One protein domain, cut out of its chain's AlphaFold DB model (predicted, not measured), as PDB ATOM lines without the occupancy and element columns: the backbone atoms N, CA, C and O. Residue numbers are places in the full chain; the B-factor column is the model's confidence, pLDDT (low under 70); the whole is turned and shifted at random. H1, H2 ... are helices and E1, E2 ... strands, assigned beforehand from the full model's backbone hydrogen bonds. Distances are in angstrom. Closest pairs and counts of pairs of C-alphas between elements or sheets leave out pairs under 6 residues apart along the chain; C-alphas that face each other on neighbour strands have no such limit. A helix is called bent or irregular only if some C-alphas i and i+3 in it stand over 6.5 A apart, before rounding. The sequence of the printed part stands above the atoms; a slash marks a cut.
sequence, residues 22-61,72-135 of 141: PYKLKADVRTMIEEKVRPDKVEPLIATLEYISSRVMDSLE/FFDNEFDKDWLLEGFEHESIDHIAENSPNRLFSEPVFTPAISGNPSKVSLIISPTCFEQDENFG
ATOM      1  N   PRO A  22     223.812 210.302 229.420       73.00
ATOM      2  CA  PRO A  22     222.850 210.411 230.524       73.00
ATOM      3  C   PRO A  22     222.082 209.128 230.842       73.00
ATOM      4  O   PRO A  22     221.554 209.005 231.947       73.00
ATOM      5  N   TYR A  23     222.011 208.182 229.904       82.12
ATOM      6  CA  TYR A  23     221.261 206.947 230.072       82.12
ATOM      7  C   TYR A  23     222.131 205.717 229.850       82.12
ATOM      8  O   TYR A  23     222.744 205.551 228.796       82.12
ATOM      9  N   LYS A  24     222.120 204.818 230.832       88.38
ATOM     10  CA  LYS A  24     222.844 203.546 230.800       88.38
ATOM     11  C   LYS A  24     221.890 202.380 230.653       88.38
ATOM     12  O   LYS A  24     220.714 202.474 231.002       88.38
ATOM     13  N   LEU A  25     222.398 201.271 230.129       89.88
ATOM     14  CA  LEU A  25     221.657 200.020 230.133       89.88
ATOM     15  C   LEU A  25     221.512 199.509 231.559       89.88
ATOM     16  O   LEU A  25     222.491 199.449 232.304       89.88
ATOM     17  N   LYS A  26     220.301 199.069 231.901       91.94
ATOM     18  CA  LYS A  26     220.057 198.376 233.165       91.94
ATOM     19  C   LYS A  26     220.904 197.108 233.247       91.94
ATOM     20  O   LYS A  26     221.177 196.454 232.238       91.94
ATOM     21  N   ALA A  27     221.314 196.747 234.460       90.62
ATOM     22  CA  ALA A  27     222.225 195.626 234.695       90.62
ATOM     23  C   ALA A  27     221.697 194.276 234.166       90.62
ATOM     24  O   ALA A  27     222.467 193.474 233.636       90.62
ATOM     25  N   ASP A  28     220.391 194.030 234.270       91.75
ATOM     26  CA  ASP A  28     219.729 192.842 233.721       91.75
ATOM     27  C   ASP A  28     219.822 192.797 232.190       91.75
ATOM     28  O   ASP A  28     220.197 191.775 231.618       91.75
ATOM     29  N   VAL A  29     219.589 193.926 231.523       91.06
ATOM     30  CA  VAL A  29     219.719 194.049 230.067       91.06
ATOM     31  C   VAL A  29     221.170 193.869 229.615       91.06
ATOM     32  O   VAL A  29     221.415 193.187 228.620       91.06
ATOM     33  N   ARG A  30     222.143 194.433 230.348       94.19
ATOM     34  CA  ARG A  30     223.578 194.209 230.079       94.19
ATOM     35  C   ARG A  30     223.924 192.724 230.164       94.19
ATOM     36  O   ARG A  30     224.511 192.192 229.226       94.19
ATOM     37  N   THR A  31     223.464 192.052 231.218       92.94
ATOM     38  CA  THR A  31     223.660 190.606 231.414       92.94
ATOM     39  C   THR A  31     223.096 189.808 230.232       92.94
ATOM     40  O   THR A  31     223.777 188.950 229.679       92.94
ATOM     41  N   MET A  32     221.891 190.142 229.754       91.31
ATOM     42  CA  MET A  32     221.292 189.472 228.591       91.31
ATOM     43  C   MET A  32     222.097 189.659 227.295       91.31
ATOM     44  O   MET A  32     222.069 188.788 226.425       91.31
ATOM     45  N   ILE A  33     222.789 190.791 227.129       91.88
ATOM     46  CA  ILE A  33     223.681 191.030 225.983       91.88
ATOM     47  C   ILE A  33     224.975 190.222 226.146       91.88
ATOM     48  O   ILE A  33     225.409 189.580 225.190       91.88
ATOM     49  N   GLU A  34     225.558 190.209 227.344       93.56
ATOM     50  CA  GLU A  34     226.762 189.436 227.687       93.56
ATOM     51  C   GLU A  34     226.591 187.931 227.445       93.56
ATOM     52  O   GLU A  34     227.513 187.271 226.969       93.56
ATOM     53  N   GLU A  35     225.401 187.387 227.702       91.69
ATOM     54  CA  GLU A  35     225.079 185.974 227.459       91.69
ATOM     55  C   GLU A  35     224.990 185.602 225.971       91.69
ATOM     56  O   GLU A  35     225.040 184.419 225.627       91.69
ATOM     57  N   LYS A  36     224.832 186.586 225.077       91.00
ATOM     58  CA  LYS A  36     224.542 186.369 223.646       91.00
ATOM     59  C   LYS A  36     225.659 186.854 222.726       91.00
ATOM     60  O   LYS A  36     225.746 186.411 221.581       91.00
ATOM     61  N   VAL A  37     226.514 187.754 223.204       92.31
ATOM     62  CA  VAL A  37     227.553 188.431 222.423       92.31
ATOM     63  C   VAL A  37     228.933 188.032 222.934       92.31
ATOM     64  O   VAL A  37     229.166 187.870 224.127       92.31
ATOM     65  N   ARG A  38     229.885 187.879 222.016       93.75
ATOM     66  CA  ARG A  38     231.274 187.563 222.337       93.75
ATOM     67  C   ARG A  38     231.865 188.587 223.313       93.75
ATOM     68  O   ARG A  38     231.732 189.785 223.059       93.75
ATOM     69  N   PRO A  39     232.624 188.154 224.340       92.50
ATOM     70  CA  PRO A  39     233.169 189.057 225.356       92.50
ATOM     71  C   PRO A  39     233.984 190.231 224.795       92.50
ATOM     72  O   PRO A  39     233.914 191.336 225.319       92.50
ATOM     73  N   ASP A  40     234.717 190.027 223.691       90.69
ATOM     74  CA  ASP A  40     235.522 191.079 223.050       90.69
ATOM     75  C   ASP A  40     234.696 192.150 222.313       90.69
ATOM     76  O   ASP A  40     235.245 193.158 221.865       90.69
ATOM     77  N   LYS A  41     233.383 191.936 222.173       93.19
ATOM     78  CA  LYS A  41     232.444 192.785 221.428       93.19
ATOM     79  C   LYS A  41     231.358 193.421 222.296       93.19
ATOM     80  O   LYS A  41     230.721 194.365 221.837       93.19
ATOM     81  N   VAL A  42     231.174 192.941 223.528       91.62
ATOM     82  CA  VAL A  42     230.134 193.414 224.457       91.62
ATOM     83  C   VAL A  42     230.269 194.908 224.744       91.62
ATOM     84  O   VAL A  42     229.353 195.665 224.441       91.62
ATOM     85  N   GLU A  43     231.408 195.350 225.281       89.69
ATOM     86  CA  GLU A  43     231.577 196.751 225.694       89.69
ATOM     87  C   GLU A  43     231.444 197.745 224.524       89.69
ATOM     88  O   GLU A  43     230.700 198.716 224.663       89.69
ATOM     89  N   PRO A  44     232.045 197.508 223.337       88.12
ATOM     90  CA  PRO A  44     231.799 198.352 222.166       88.12
ATOM     91  C   PRO A  44     230.321 198.429 221.754       88.12
ATOM     92  O   PRO A  44     229.834 199.498 221.375       88.12
ATOM     93  N   LEU A  45     229.599 197.306 221.818       89.38
ATOM     94  CA  LEU A  45     228.179 197.255 221.479       89.38
ATOM     95  C   LEU A  45     227.348 198.044 222.494       89.38
ATOM     96  O   LEU A  45     226.562 198.901 222.097       89.38
ATOM     97  N   ILE A  46     227.556 197.800 223.788       90.25
ATOM     98  CA  ILE A  46     226.886 198.506 224.886       90.25
ATOM     99  C   ILE A  46     227.120 200.014 224.787       90.25
ATOM    100  O   ILE A  46     226.153 200.771 224.775       90.25
ATOM    101  N   ALA A  47     228.373 200.452 224.628       86.81
ATOM    102  CA  ALA A  47     228.706 201.872 224.514       86.81
ATOM    103  C   ALA A  47     227.986 202.537 223.328       86.81
ATOM    104  O   ALA A  47     227.498 203.662 223.434       86.81
ATOM    105  N   THR A  48     227.860 201.821 222.206       86.00
ATOM    106  CA  THR A  48     227.105 202.292 221.038       86.00
ATOM    107  C   THR A  48     225.616 202.446 221.354       86.00
ATOM    108  O   THR A  48     225.014 203.457 220.993       86.00
ATOM    109  N   LEU A  49     225.016 201.471 222.045       87.19
ATOM    110  CA  LEU A  49     223.599 201.511 222.419       87.19
ATOM    111  C   LEU A  49     223.302 202.661 223.380       87.19
ATOM    112  O   LEU A  49     222.350 203.398 223.147       87.19
ATOM    113  N   GLU A  50     224.114 202.826 224.425       87.12
ATOM    114  CA  GLU A  50     223.948 203.886 225.425       87.12
ATOM    115  C   GLU A  50     224.142 205.281 224.805       87.12
ATOM    116  O   GLU A  50     223.377 206.203 225.090       87.12
ATOM    117  N   TYR A  51     225.094 205.432 223.876       81.62
ATOM    118  CA  TYR A  51     225.282 206.676 223.126       81.62
ATOM    119  C   TYR A  51     224.070 207.023 222.250       81.62
ATOM    120  O   TYR A  51     223.530 208.129 222.338       81.62
ATOM    121  N   ILE A  52     223.623 206.085 221.404       76.88
ATOM    122  CA  ILE A  52     222.481 206.298 220.502       76.88
ATOM    123  C   ILE A  52     221.223 206.601 221.313       76.88
ATOM    124  O   ILE A  52     220.493 207.540 220.997       76.88
ATOM    125  N   SER A  53     220.976 205.815 222.360       76.50
ATOM    126  CA  SER A  53     219.781 205.948 223.178       76.50
ATOM    127  C   SER A  53     219.777 207.276 223.928       76.50
ATOM    128  O   SER A  53     218.759 207.956 223.905       76.50
ATOM    129  N   SER A  54     220.913 207.715 224.478       76.44
ATOM    130  CA  SER A  54     221.028 209.010 225.153       76.44
ATOM    131  C   SER A  54     220.760 210.181 224.214       76.44
ATOM    132  O   SER A  54     219.973 211.064 224.535       76.44
ATOM    133  N   ARG A  55     221.325 210.157 223.001       73.50
ATOM    134  CA  ARG A  55     221.079 211.193 221.984       73.50
ATOM    135  C   ARG A  55     219.608 211.295 221.602       73.50
ATOM    136  O   ARG A  55     219.116 212.392 221.341       73.50
ATOM    137  N   VAL A  56     218.924 210.156 221.518       71.06
ATOM    138  CA  VAL A  56     217.509 210.136 221.161       71.06
ATOM    139  C   VAL A  56     216.647 210.509 222.365       71.06
ATOM    140  O   VAL A  56     215.763 211.340 222.205       71.06
ATOM    141  N   MET A  57     216.912 209.977 223.557       70.69
ATOM    142  CA  MET A  57     216.143 210.271 224.768       70.69
ATOM    143  C   MET A  57     216.267 211.731 225.215       70.69
ATOM    144  O   MET A  57     215.243 212.315 225.557       70.69
ATOM    145  N   ASP A  58     217.438 212.359 225.084       66.38
ATOM    146  CA  ASP A  58     217.597 213.803 225.321       66.38
ATOM    147  C   ASP A  58     216.780 214.636 224.322       66.38
ATOM    148  O   ASP A  58     216.147 215.623 224.685       66.38
ATOM    149  N   SER A  59     216.726 214.219 223.050       60.19
ATOM    150  CA  SER A  59     215.924 214.911 222.027       60.19
ATOM    151  C   SER A  59     214.407 214.757 222.212       60.19
ATOM    152  O   SER A  59     213.641 215.469 221.567       60.19
ATOM    153  N   LEU A  60     213.967 213.836 223.080       56.62
ATOM    154  CA  LEU A  60     212.555 213.624 223.416       56.62
ATOM    155  C   LEU A  60     212.058 214.565 224.524       56.62
ATOM    156  O   LEU A  60     210.853 214.614 224.767       56.62
ATOM    157  N   GLU A  61     212.941 215.313 225.197       53.19
ATOM    158  CA  GLU A  61     212.513 216.322 226.176       53.19
ATOM    159  C   GLU A  61     211.931 217.588 225.518       53.19
ATOM    160  O   GLU A  61     211.124 218.268 226.151       53.19
ATOM    161  N   PHE A  72     211.312 201.768 219.455       68.06
ATOM    162  CA  PHE A  72     212.517 201.052 219.832       68.06
ATOM    163  C   PHE A  72     213.715 201.556 219.007       68.06
ATOM    164  O   PHE A  72     213.557 202.030 217.877       68.06
ATOM    165  N   PHE A  73     214.909 201.437 219.565       75.12
ATOM    166  CA  PHE A  73     216.171 201.692 218.888       75.12
ATOM    167  C   PHE A  73     216.642 200.407 218.211       75.12
ATOM    168  O   PHE A  73     216.449 199.323 218.759       75.12
ATOM    169  N   ASP A  74     217.261 200.521 217.041       78.31
ATOM    170  CA  ASP A  74     217.947 199.410 216.391       78.31
ATOM    171  C   ASP A  74     219.432 199.718 216.203       78.31
ATOM    172  O   ASP A  74     219.805 200.815 215.787       78.31
ATOM    173  N   ASN A  75     220.279 198.733 216.495       86.31
ATOM    174  CA  ASN A  75     221.685 198.751 216.113       86.31
ATOM    175  C   ASN A  75     222.029 197.473 215.345       86.31
ATOM    176  O   ASN A  75     221.758 196.368 215.818       86.31
ATOM    177  N   GLU A  76     222.622 197.620 214.163       90.69
ATOM    178  CA  GLU A  76     223.069 196.496 213.338       90.69
ATOM    179  C   GLU A  76     224.564 196.239 213.529       90.69
ATOM    180  O   GLU A  76     225.387 197.125 213.297       90.69
ATOM    181  N   PHE A  77     224.926 195.005 213.861       90.44
ATOM    182  CA  PHE A  77     226.313 194.576 214.047       90.44
ATOM    183  C   PHE A  77     226.568 193.239 213.341       90.44
ATOM    184  O   PHE A  77     225.636 192.597 212.845       90.44
ATOM    185  N   ASP A  78     227.836 192.847 213.218       92.25
ATOM    186  CA  ASP A  78     228.200 191.651 212.462       92.25
ATOM    187  C   ASP A  78     227.754 190.376 213.186       92.25
ATOM    188  O   ASP A  78     227.879 190.229 214.403       92.25
ATOM    189  N   LYS A  79     227.214 189.425 212.421       90.00
ATOM    190  CA  LYS A  79     226.647 188.182 212.957       90.00
ATOM    191  C   LYS A  79     227.683 187.324 213.691       90.00
ATOM    192  O   LYS A  79     227.317 186.571 214.587       90.00
ATOM    193  N   ASP A  80     228.960 187.440 213.338       91.12
ATOM    194  CA  ASP A  80     230.074 186.735 213.984       91.12
ATOM    195  C   ASP A  80     230.424 187.282 215.382       91.12
ATOM    196  O   ASP A  80     231.304 186.737 216.053       91.12
ATOM    197  N   TRP A  81     229.746 188.345 215.831       93.69
ATOM    198  CA  TRP A  81     229.809 188.825 217.210       93.69
ATOM    199  C   TRP A  81     228.903 188.018 218.141       93.69
ATOM    200  O   TRP A  81     229.116 188.066 219.348       93.69
ATOM    201  N   LEU A  82     227.907 187.293 217.624       91.25
ATOM    202  CA  LEU A  82     227.061 186.425 218.443       91.25
ATOM    203  C   LEU A  82     227.807 185.156 218.867       91.25
ATOM    204  O   LEU A  82     228.645 184.632 218.131       91.25
ATOM    205  N   LEU A  83     227.460 184.634 220.041       90.81
ATOM    206  CA  LEU A  83     227.840 183.286 220.451       90.81
ATOM    207  C   LEU A  83     227.061 182.239 219.631       90.81
ATOM    208  O   LEU A  83     225.932 182.474 219.188       90.81
ATOM    209  N   GLU A  84     227.676 181.078 219.393       81.69
ATOM    210  CA  GLU A  84     227.045 179.995 218.631       81.69
ATOM    211  C   GLU A  84     225.763 179.485 219.312       81.69
ATOM    212  O   GLU A  84     225.672 179.421 220.535       81.69
ATOM    213  N   GLY A  85     224.776 179.076 218.507       71.56
ATOM    214  CA  GLY A  85     223.519 178.498 219.002       71.56
ATOM    215  C   GLY A  85     222.419 179.512 219.326       71.56
ATOM    216  O   GLY A  85     221.346 179.112 219.765       71.56
ATOM    217  N   PHE A  86     222.651 180.803 219.081       74.88
ATOM    218  CA  PHE A  86     221.637 181.829 219.288       74.88
ATOM    219  C   PHE A  86     220.536 181.801 218.204       74.88
ATOM    220  O   PHE A  86     220.814 181.955 217.007       74.88
ATOM    221  N   GLU A  87     219.277 181.632 218.623       70.00
ATOM    222  CA  GLU A  87     218.099 181.756 217.756       70.00
ATOM    223  C   GLU A  87     217.610 183.206 217.711       70.00
ATOM    224  O   GLU A  87     217.487 183.871 218.734       70.00
ATOM    225  N   HIS A  88     217.329 183.701 216.505       70.75
ATOM    226  CA  HIS A  88     216.869 185.073 216.313       70.75
ATOM    227  C   HIS A  88     215.348 185.121 216.428       70.75
ATOM    228  O   HIS A  88     214.655 184.295 215.831       70.75
ATOM    229  N   GLU A  89     214.824 186.137 217.101       71.69
ATOM    230  CA  GLU A  89     213.390 186.401 217.105       71.69
ATOM    231  C   GLU A  89     212.979 187.159 215.838       71.69
ATOM    232  O   GLU A  89     213.714 188.004 215.319       71.69
ATOM    233  N   SER A  90     211.789 186.868 215.306       68.31
ATOM    234  CA  SER A  90     211.239 187.629 214.179       68.31
ATOM    235  C   SER A  90     210.748 188.996 214.647       68.31
ATOM    236  O   SER A  90     210.054 189.094 215.657       68.31
ATOM    237  N   ILE A  91     211.012 190.047 213.869       64.94
ATOM    238  CA  ILE A  91     210.493 191.391 214.153       64.94
ATOM    239  C   ILE A  91     208.958 191.440 214.208       64.94
ATOM    240  O   ILE A  91     208.391 192.224 214.971       64.94
ATOM    241  N   ASP A  92     208.288 190.567 213.451       64.69
ATOM    242  CA  ASP A  92     206.830 190.443 213.467       64.69
ATOM    243  C   ASP A  92     206.343 189.885 214.816       64.69
ATOM    244  O   ASP A  92     205.369 190.382 215.375       64.69
ATOM    245  N   HIS A  93     207.089 188.941 215.403       67.19
ATOM    246  CA  HIS A  93     206.794 188.379 216.725       67.19
ATOM    247  C   HIS A  93     206.893 189.438 217.835       67.19
ATOM    248  O   HIS A  93     206.067 189.482 218.746       67.19
ATOM    249  N   ILE A  94     207.864 190.348 217.726       64.69
ATOM    250  CA  ILE A  94     208.045 191.466 218.662       64.69
ATOM    251  C   ILE A  94     206.880 192.454 218.548       64.69
ATOM    252  O   ILE A  94     206.341 192.912 219.557       64.69
ATOM    253  N   ALA A  95     206.481 192.784 217.315       62.03
ATOM    254  CA  ALA A  95     205.399 193.726 217.047       62.03
ATOM    255  C   ALA A  95     204.031 193.209 217.523       62.03
ATOM    256  O   ALA A  95     203.205 194.008 217.967       62.03
ATOM    257  N   GLU A  96     203.800 191.898 217.454       65.56
ATOM    258  CA  GLU A  96     202.566 191.250 217.915       65.56
ATOM    259  C   GLU A  96     202.464 191.187 219.445       65.56
ATOM    260  O   GLU A  96     201.382 191.397 219.994       65.56
ATOM    261  N   ASN A  97     203.582 190.959 220.142       63.22
ATOM    262  CA  ASN A  97     203.598 190.785 221.599       63.22
ATOM    263  C   ASN A  97     203.861 192.076 222.390       63.22
ATOM    264  O   ASN A  97     203.672 192.102 223.605       63.22
ATOM    265  N   SER A  98     204.253 193.161 221.717       63.56
ATOM    266  CA  SER A  98     204.525 194.462 222.342       63.56
ATOM    267  C   SER A  98     203.642 195.556 221.729       63.56
ATOM    268  O   SER A  98     204.138 196.380 220.955       63.56
ATOM    269  N   PRO A  99     202.336 195.622 222.067       56.69
ATOM    270  CA  PRO A  99     201.377 196.526 221.418       56.69
ATOM    271  C   PRO A  99     201.717 198.022 221.555       56.69
ATOM    272  O   PRO A  99     201.236 198.828 220.762       56.69
ATOM    273  N   ASN A 100     202.606 198.387 222.489       59.50
ATOM    274  CA  ASN A 100     203.133 199.748 222.655       59.50
ATOM    275  C   ASN A 100     204.617 199.892 222.267       59.50
ATOM    276  O   ASN A 100     205.199 200.944 222.508       59.50
ATOM    277  N   ARG A 101     205.250 198.850 221.702       61.06
ATOM    278  CA  ARG A 101     206.695 198.798 221.379       61.06
ATOM    279  C   ARG A 101     207.627 199.061 222.576       61.06
ATOM    280  O   ARG A 101     208.811 199.351 222.405       61.06
ATOM    281  N   LEU A 102     207.078 198.927 223.781       66.56
ATOM    282  CA  LEU A 102     207.793 198.967 225.045       66.56
ATOM    283  C   LEU A 102     207.987 197.538 225.533       66.56
ATOM    284  O   LEU A 102     207.011 196.802 225.675       66.56
ATOM    285  N   PHE A 103     209.237 197.163 225.772       74.62
ATOM    286  CA  PHE A 103     209.625 195.844 226.256       74.62
ATOM    287  C   PHE A 103     210.871 195.977 227.132       74.62
ATOM    288  O   PHE A 103     211.699 196.864 226.933       74.62
ATOM    289  N   SER A 104     210.985 195.139 228.155       74.88
ATOM    290  CA  SER A 104     212.073 195.221 229.137       74.88
ATOM    291  C   SER A 104     213.343 194.492 228.703       74.88
ATOM    292  O   SER A 104     214.383 194.705 229.316       74.88
ATOM    293  N   GLU A 105     213.285 193.679 227.648       83.38
ATOM    294  CA  GLU A 105     214.376 192.789 227.241       83.38
ATOM    295  C   GLU A 105     214.918 193.143 225.849       83.38
ATOM    296  O   GLU A 105     214.143 193.468 224.952       83.38
ATOM    297  N   PRO A 106     216.238 193.076 225.621       86.94
ATOM    298  CA  PRO A 106     216.810 193.355 224.317       86.94
ATOM    299  C   PRO A 106     216.493 192.209 223.348       86.94
ATOM    300  O   PRO A 106     216.709 191.035 223.666       86.94
ATOM    301  N   VAL A 107     216.039 192.542 222.140       85.81
ATOM    302  CA  VAL A 107     215.647 191.538 221.148       85.81
ATOM    303  C   VAL A 107     216.623 191.493 219.988       85.81
ATOM    304  O   VAL A 107     216.912 192.500 219.351       85.81
ATOM    305  N   PHE A 108     217.097 190.299 219.667       87.62
ATOM    306  CA  PHE A 108     218.002 190.066 218.552       87.62
ATOM    307  C   PHE A 108     217.217 189.466 217.391       87.62
ATOM    308  O   PHE A 108     216.564 188.433 217.531       87.62
ATOM    309  N   THR A 109     217.301 190.100 216.229       86.12
ATOM    310  CA  THR A 109     216.535 189.732 215.037       86.12
ATOM    311  C   THR A 109     217.444 189.721 213.804       86.12
ATOM    312  O   THR A 109     218.507 190.357 213.828       86.12
ATOM    313  N   PRO A 110     217.097 189.011 212.709       86.62
ATOM    314  CA  PRO A 110     217.815 189.175 211.449       86.62
ATOM    315  C   PRO A 110     217.882 190.655 211.055       86.62
ATOM    316  O   PRO A 110     216.937 191.399 211.310       86.62
ATOM    317  N   ALA A 111     218.987 191.087 210.441       86.56
ATOM    318  CA  ALA A 111     219.203 192.506 210.164       86.56
ATOM    319  C   ALA A 111     218.005 193.161 209.461       86.56
ATOM    320  O   ALA A 111     217.557 192.700 208.409       86.56
ATOM    321  N   ILE A 112     217.537 194.285 210.006       81.06
ATOM    322  CA  ILE A 112     216.414 195.059 209.456       81.06
ATOM    323  C   ILE A 112     216.761 195.609 208.063       81.06
ATOM    324  O   ILE A 112     215.885 195.773 207.214       81.06
ATOM    325  N   SER A 113     218.044 195.866 207.787       82.31
ATOM    326  CA  SER A 113     218.553 196.180 206.446       82.31
ATOM    327  C   SER A 113     218.396 195.047 205.427       82.31
ATOM    328  O   SER A 113     218.530 195.294 204.230       82.31
ATOM    329  N   GLY A 114     218.131 193.818 205.877       83.44
ATOM    330  CA  GLY A 114     218.126 192.615 205.052       83.44
ATOM    331  C   GLY A 114     219.521 192.042 204.786       83.44
ATOM    332  O   GLY A 114     219.643 191.127 203.973       83.44
ATOM    333  N   ASN A 115     220.577 192.554 205.432       88.06
ATOM    334  CA  ASN A 115     221.927 192.020 205.263       88.06
ATOM    335  C   ASN A 115     222.105 190.686 206.028       88.06
ATOM    336  O   ASN A 115     222.107 190.691 207.259       88.06
ATOM    337  N   PRO A 116     222.331 189.549 205.339       87.81
ATOM    338  CA  PRO A 116     222.446 188.241 205.987       87.81
ATOM    339  C   PRO A 116     223.706 188.069 206.851       87.81
ATOM    340  O   PRO A 116     223.761 187.134 207.652       87.81
ATOM    341  N   SER A 117     224.719 188.931 206.699       89.81
ATOM    342  CA  SER A 117     225.930 188.909 207.531       89.81
ATOM    343  C   SER A 117     225.784 189.702 208.829       89.81
ATOM    344  O   SER A 117     226.744 189.776 209.593       89.81
ATOM    345  N   LYS A 118     224.623 190.320 209.071       91.38
ATOM    346  CA  LYS A 118     224.376 191.194 210.216       91.38
ATOM    347  C   LYS A 118     223.180 190.741 211.039       91.38
ATOM    348  O   LYS A 118     222.321 189.988 210.579       91.38
ATOM    349  N   VAL A 119     223.130 191.256 212.258       89.88
ATOM    350  CA  VAL A 119     222.048 191.074 213.224       89.88
ATOM    351  C   VAL A 119     221.626 192.446 213.718       89.88
ATOM    352  O   VAL A 119     222.473 193.314 213.922       89.88
ATOM    353  N   SER A 120     220.323 192.649 213.890       88.19
ATOM    354  CA  SER A 120     219.787 193.841 214.539       88.19
ATOM    355  C   SER A 120     219.509 193.535 216.004       88.19
ATOM    356  O   SER A 120     218.789 192.587 216.313       88.19
ATOM    357  N   LEU A 121     220.044 194.365 216.895       89.19
ATOM    358  CA  LEU A 121     219.599 194.445 218.277       89.19
ATOM    359  C   LEU A 121     218.552 195.544 218.384       89.19
ATOM    360  O   LEU A 121     218.859 196.715 218.164       89.19
ATOM    361  N   ILE A 122     217.330 195.145 218.703       85.56
ATOM    362  CA  ILE A 122     216.218 196.036 218.973       85.56
ATOM    363  C   ILE A 122     216.113 196.234 220.483       85.56
ATOM    364  O   ILE A 122     216.017 195.270 221.241       85.56
ATOM    365  N   ILE A 123     216.111 197.487 220.924       84.56
ATOM    366  CA  ILE A 123     216.097 197.828 222.341       84.56
ATOM    367  C   ILE A 123     215.133 198.975 222.633       84.56
ATOM    368  O   ILE A 123     215.042 199.939 221.879       84.56
ATOM    369  N   SER A 124     214.366 198.862 223.711       81.25
ATOM    370  CA  SER A 124     213.342 199.845 224.072       81.25
ATOM    371  C   SER A 124     213.884 200.866 225.081       81.25
ATOM    372  O   SER A 124     214.779 200.517 225.851       81.25
ATOM    373  N   PRO A 125     213.333 202.095 225.177       79.56
ATOM    374  CA  PRO A 125     213.691 203.037 226.246       79.56
ATOM    375  C   PRO A 125     213.577 202.448 227.659       79.56
ATOM    376  O   PRO A 125     214.351 202.799 228.542       79.56
ATOM    377  N   THR A 126     212.664 201.496 227.878       81.62
ATOM    378  CA  THR A 126     212.495 200.803 229.167       81.62
ATOM    379  C   THR A 126     213.688 199.943 229.586       81.62
ATOM    380  O   THR A 126     213.772 199.574 230.759       81.62
ATOM    381  N   CYS A 127     214.605 199.638 228.666       86.94
ATOM    382  CA  CYS A 127     215.856 198.930 228.934       86.94
ATOM    383  C   CYS A 127     216.957 199.831 229.515       86.94
ATOM    384  O   CYS A 127     218.005 199.330 229.919       86.94
ATOM    385  N   PHE A 128     216.730 201.146 229.545       86.81
ATOM    386  CA  PHE A 128     217.685 202.123 230.047       86.81
ATOM    387  C   PHE A 128     217.225 202.718 231.378       86.81
ATOM    388  O   PHE A 128     216.037 202.725 231.716       86.81
ATOM    389  N   GLU A 129     218.186 203.231 232.128       86.50
ATOM    390  CA  GLU A 129     217.988 204.033 233.326       86.50
ATOM    391  C   GLU A 129     218.870 205.279 233.260       86.50
ATOM    392  O   GLU A 129     219.907 205.287 232.596       86.50
ATOM    393  N   GLN A 130     218.429 206.355 233.908       82.12
ATOM    394  CA  GLN A 130     219.236 207.565 234.005       82.12
ATOM    395  C   GLN A 130     220.433 207.283 234.917       82.12
ATOM    396  O   GLN A 130     220.261 206.751 236.012       82.12
ATOM    397  N   ASP A 131     221.638 207.635 234.477       77.62
ATOM    398  CA  ASP A 131     222.835 207.491 235.300       77.62
ATOM    399  C   ASP A 131     222.724 208.418 236.516       77.62
ATOM    400  O   ASP A 131     222.709 209.638 236.371       77.62
ATOM    401  N   GLU A 132     222.652 207.861 237.726       65.75
ATOM    402  CA  GLU A 132     222.511 208.650 238.961       65.75
ATOM    403  C   GLU A 132     223.677 209.636 239.156       65.75
ATOM    404  O   GLU A 132     223.500 210.717 239.722       65.75
ATOM    405  N   ASN A 133     224.853 209.317 238.604       62.88
ATOM    406  CA  ASN A 133     226.028 210.188 238.642       62.88
ATOM    407  C   ASN A 133     225.910 211.406 237.708       62.88
ATOM    408  O   ASN A 133     226.720 212.327 237.795       62.88
ATOM    409  N   PHE A 134     224.907 211.450 236.827       55.72
ATOM    410  CA  PHE A 134     224.669 212.565 235.908       55.72
ATOM    411  C   PHE A 134     224.369 213.879 236.651       55.72
ATOM    412  O   PHE A 134     224.800 214.952 236.226       55.72
ATOM    413  N   GLY A 135     223.692 213.805 237.805       47.53
ATOM    414  CA  GLY A 135     223.306 214.973 238.606       47.53
ATOM    415  C   GLY A 135     224.466 215.726 239.273       47.53
ATOM    416  O   GLY A 135     224.272 216.864 239.713       47.53
TER     417      GLY A 135
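This is residues 22 to 61 and 72 to 135 of the 141 residues of an uncharacterized protein of Burkholderiales bacterium YL45 (UniProt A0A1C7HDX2). A long helix, H2, runs between two small sheets: it packs along one face of the three-stranded sheet E2, E4, E3, at its E2 side, and on its other side meets the short strand pair E1 and E5. The short helix H3 is over the opposite face of the three-stranded sheet, and H1 meets H2 near that helix's first residues. The printed part has 104 residues, with E1, H1, H2, E2, H3, E3, E4 and E5 along the chain; both sheets are antiparallel and the class is mixed, helices and strands. It is compact, with a radius of gyration of the C-alphas of 13.5 A and spans of 41 by 34 by 22 A.

Start at E1, residues 23 to 25, antiparallel to E5, residues 128 to 130; look for N 24 and O 129, 2.9 A apart. H1, residues 27 to 34, and H2, residues 39 to 59, only just touch, with 3 pairs of C-alphas within 8 A, the closest Glu 34 and Val 42 at 6.1 A; H2 does so with residues 42 to 46 alone. They run opposite ways at a steep tilt of 48 degrees. The closest C-alphas of E1 and H2 are Tyr 23 and Ser 54, 5.3 A. H2 is on the sheet of E2, residues 73 to 78, E4, residues 118 to 123, and E3, residues 107 to 110, at a height over the sheet of 9.5 A. It lies over E2 and along the strands, at 25 degrees to E2 on the local plane. Find N 75 and O 121 at 3.0 A between E2 and E4, and N 109 and O 120 at 2.9 A in the hairpin E3 and E4. H3, residues 91 to 97, lies over E3 on the opposite face from H2. E2, H3 and E3 make a split strand-helix-strand unit, two strands running the same way with E4 between them, its crossover left-handed. H1 only grazes this sheet. Every O i to N i+4 pair is within hydrogen-bond range in H1 and H3; in H2, 15 of 17 are.

Find C-alpha 23 at (221.261, 206.947, 230.072), where E1 begins. H2 runs 31.3 A from C-alpha 39 at (233.169, 189.057, 225.356); it is irregular, with C-alphas 40 and 43 7.4 A apart. E2 spans 16.9 A and E4 16.1 A. E5 ends at C-alpha 130, (219.236, 207.565, 234.005).

The C-alphas farthest apart are those of Pro 116 and Gly 135, 42.2 A. Residues 62 to 71 are not printed, and C-alphas 61 and 72 are 16.5 A apart across this cut. The link from E2 to H3 is long, 12 residues. Confidence is under 70 at residues 58 to 61, 72, 90 to 102 and 132 to 135.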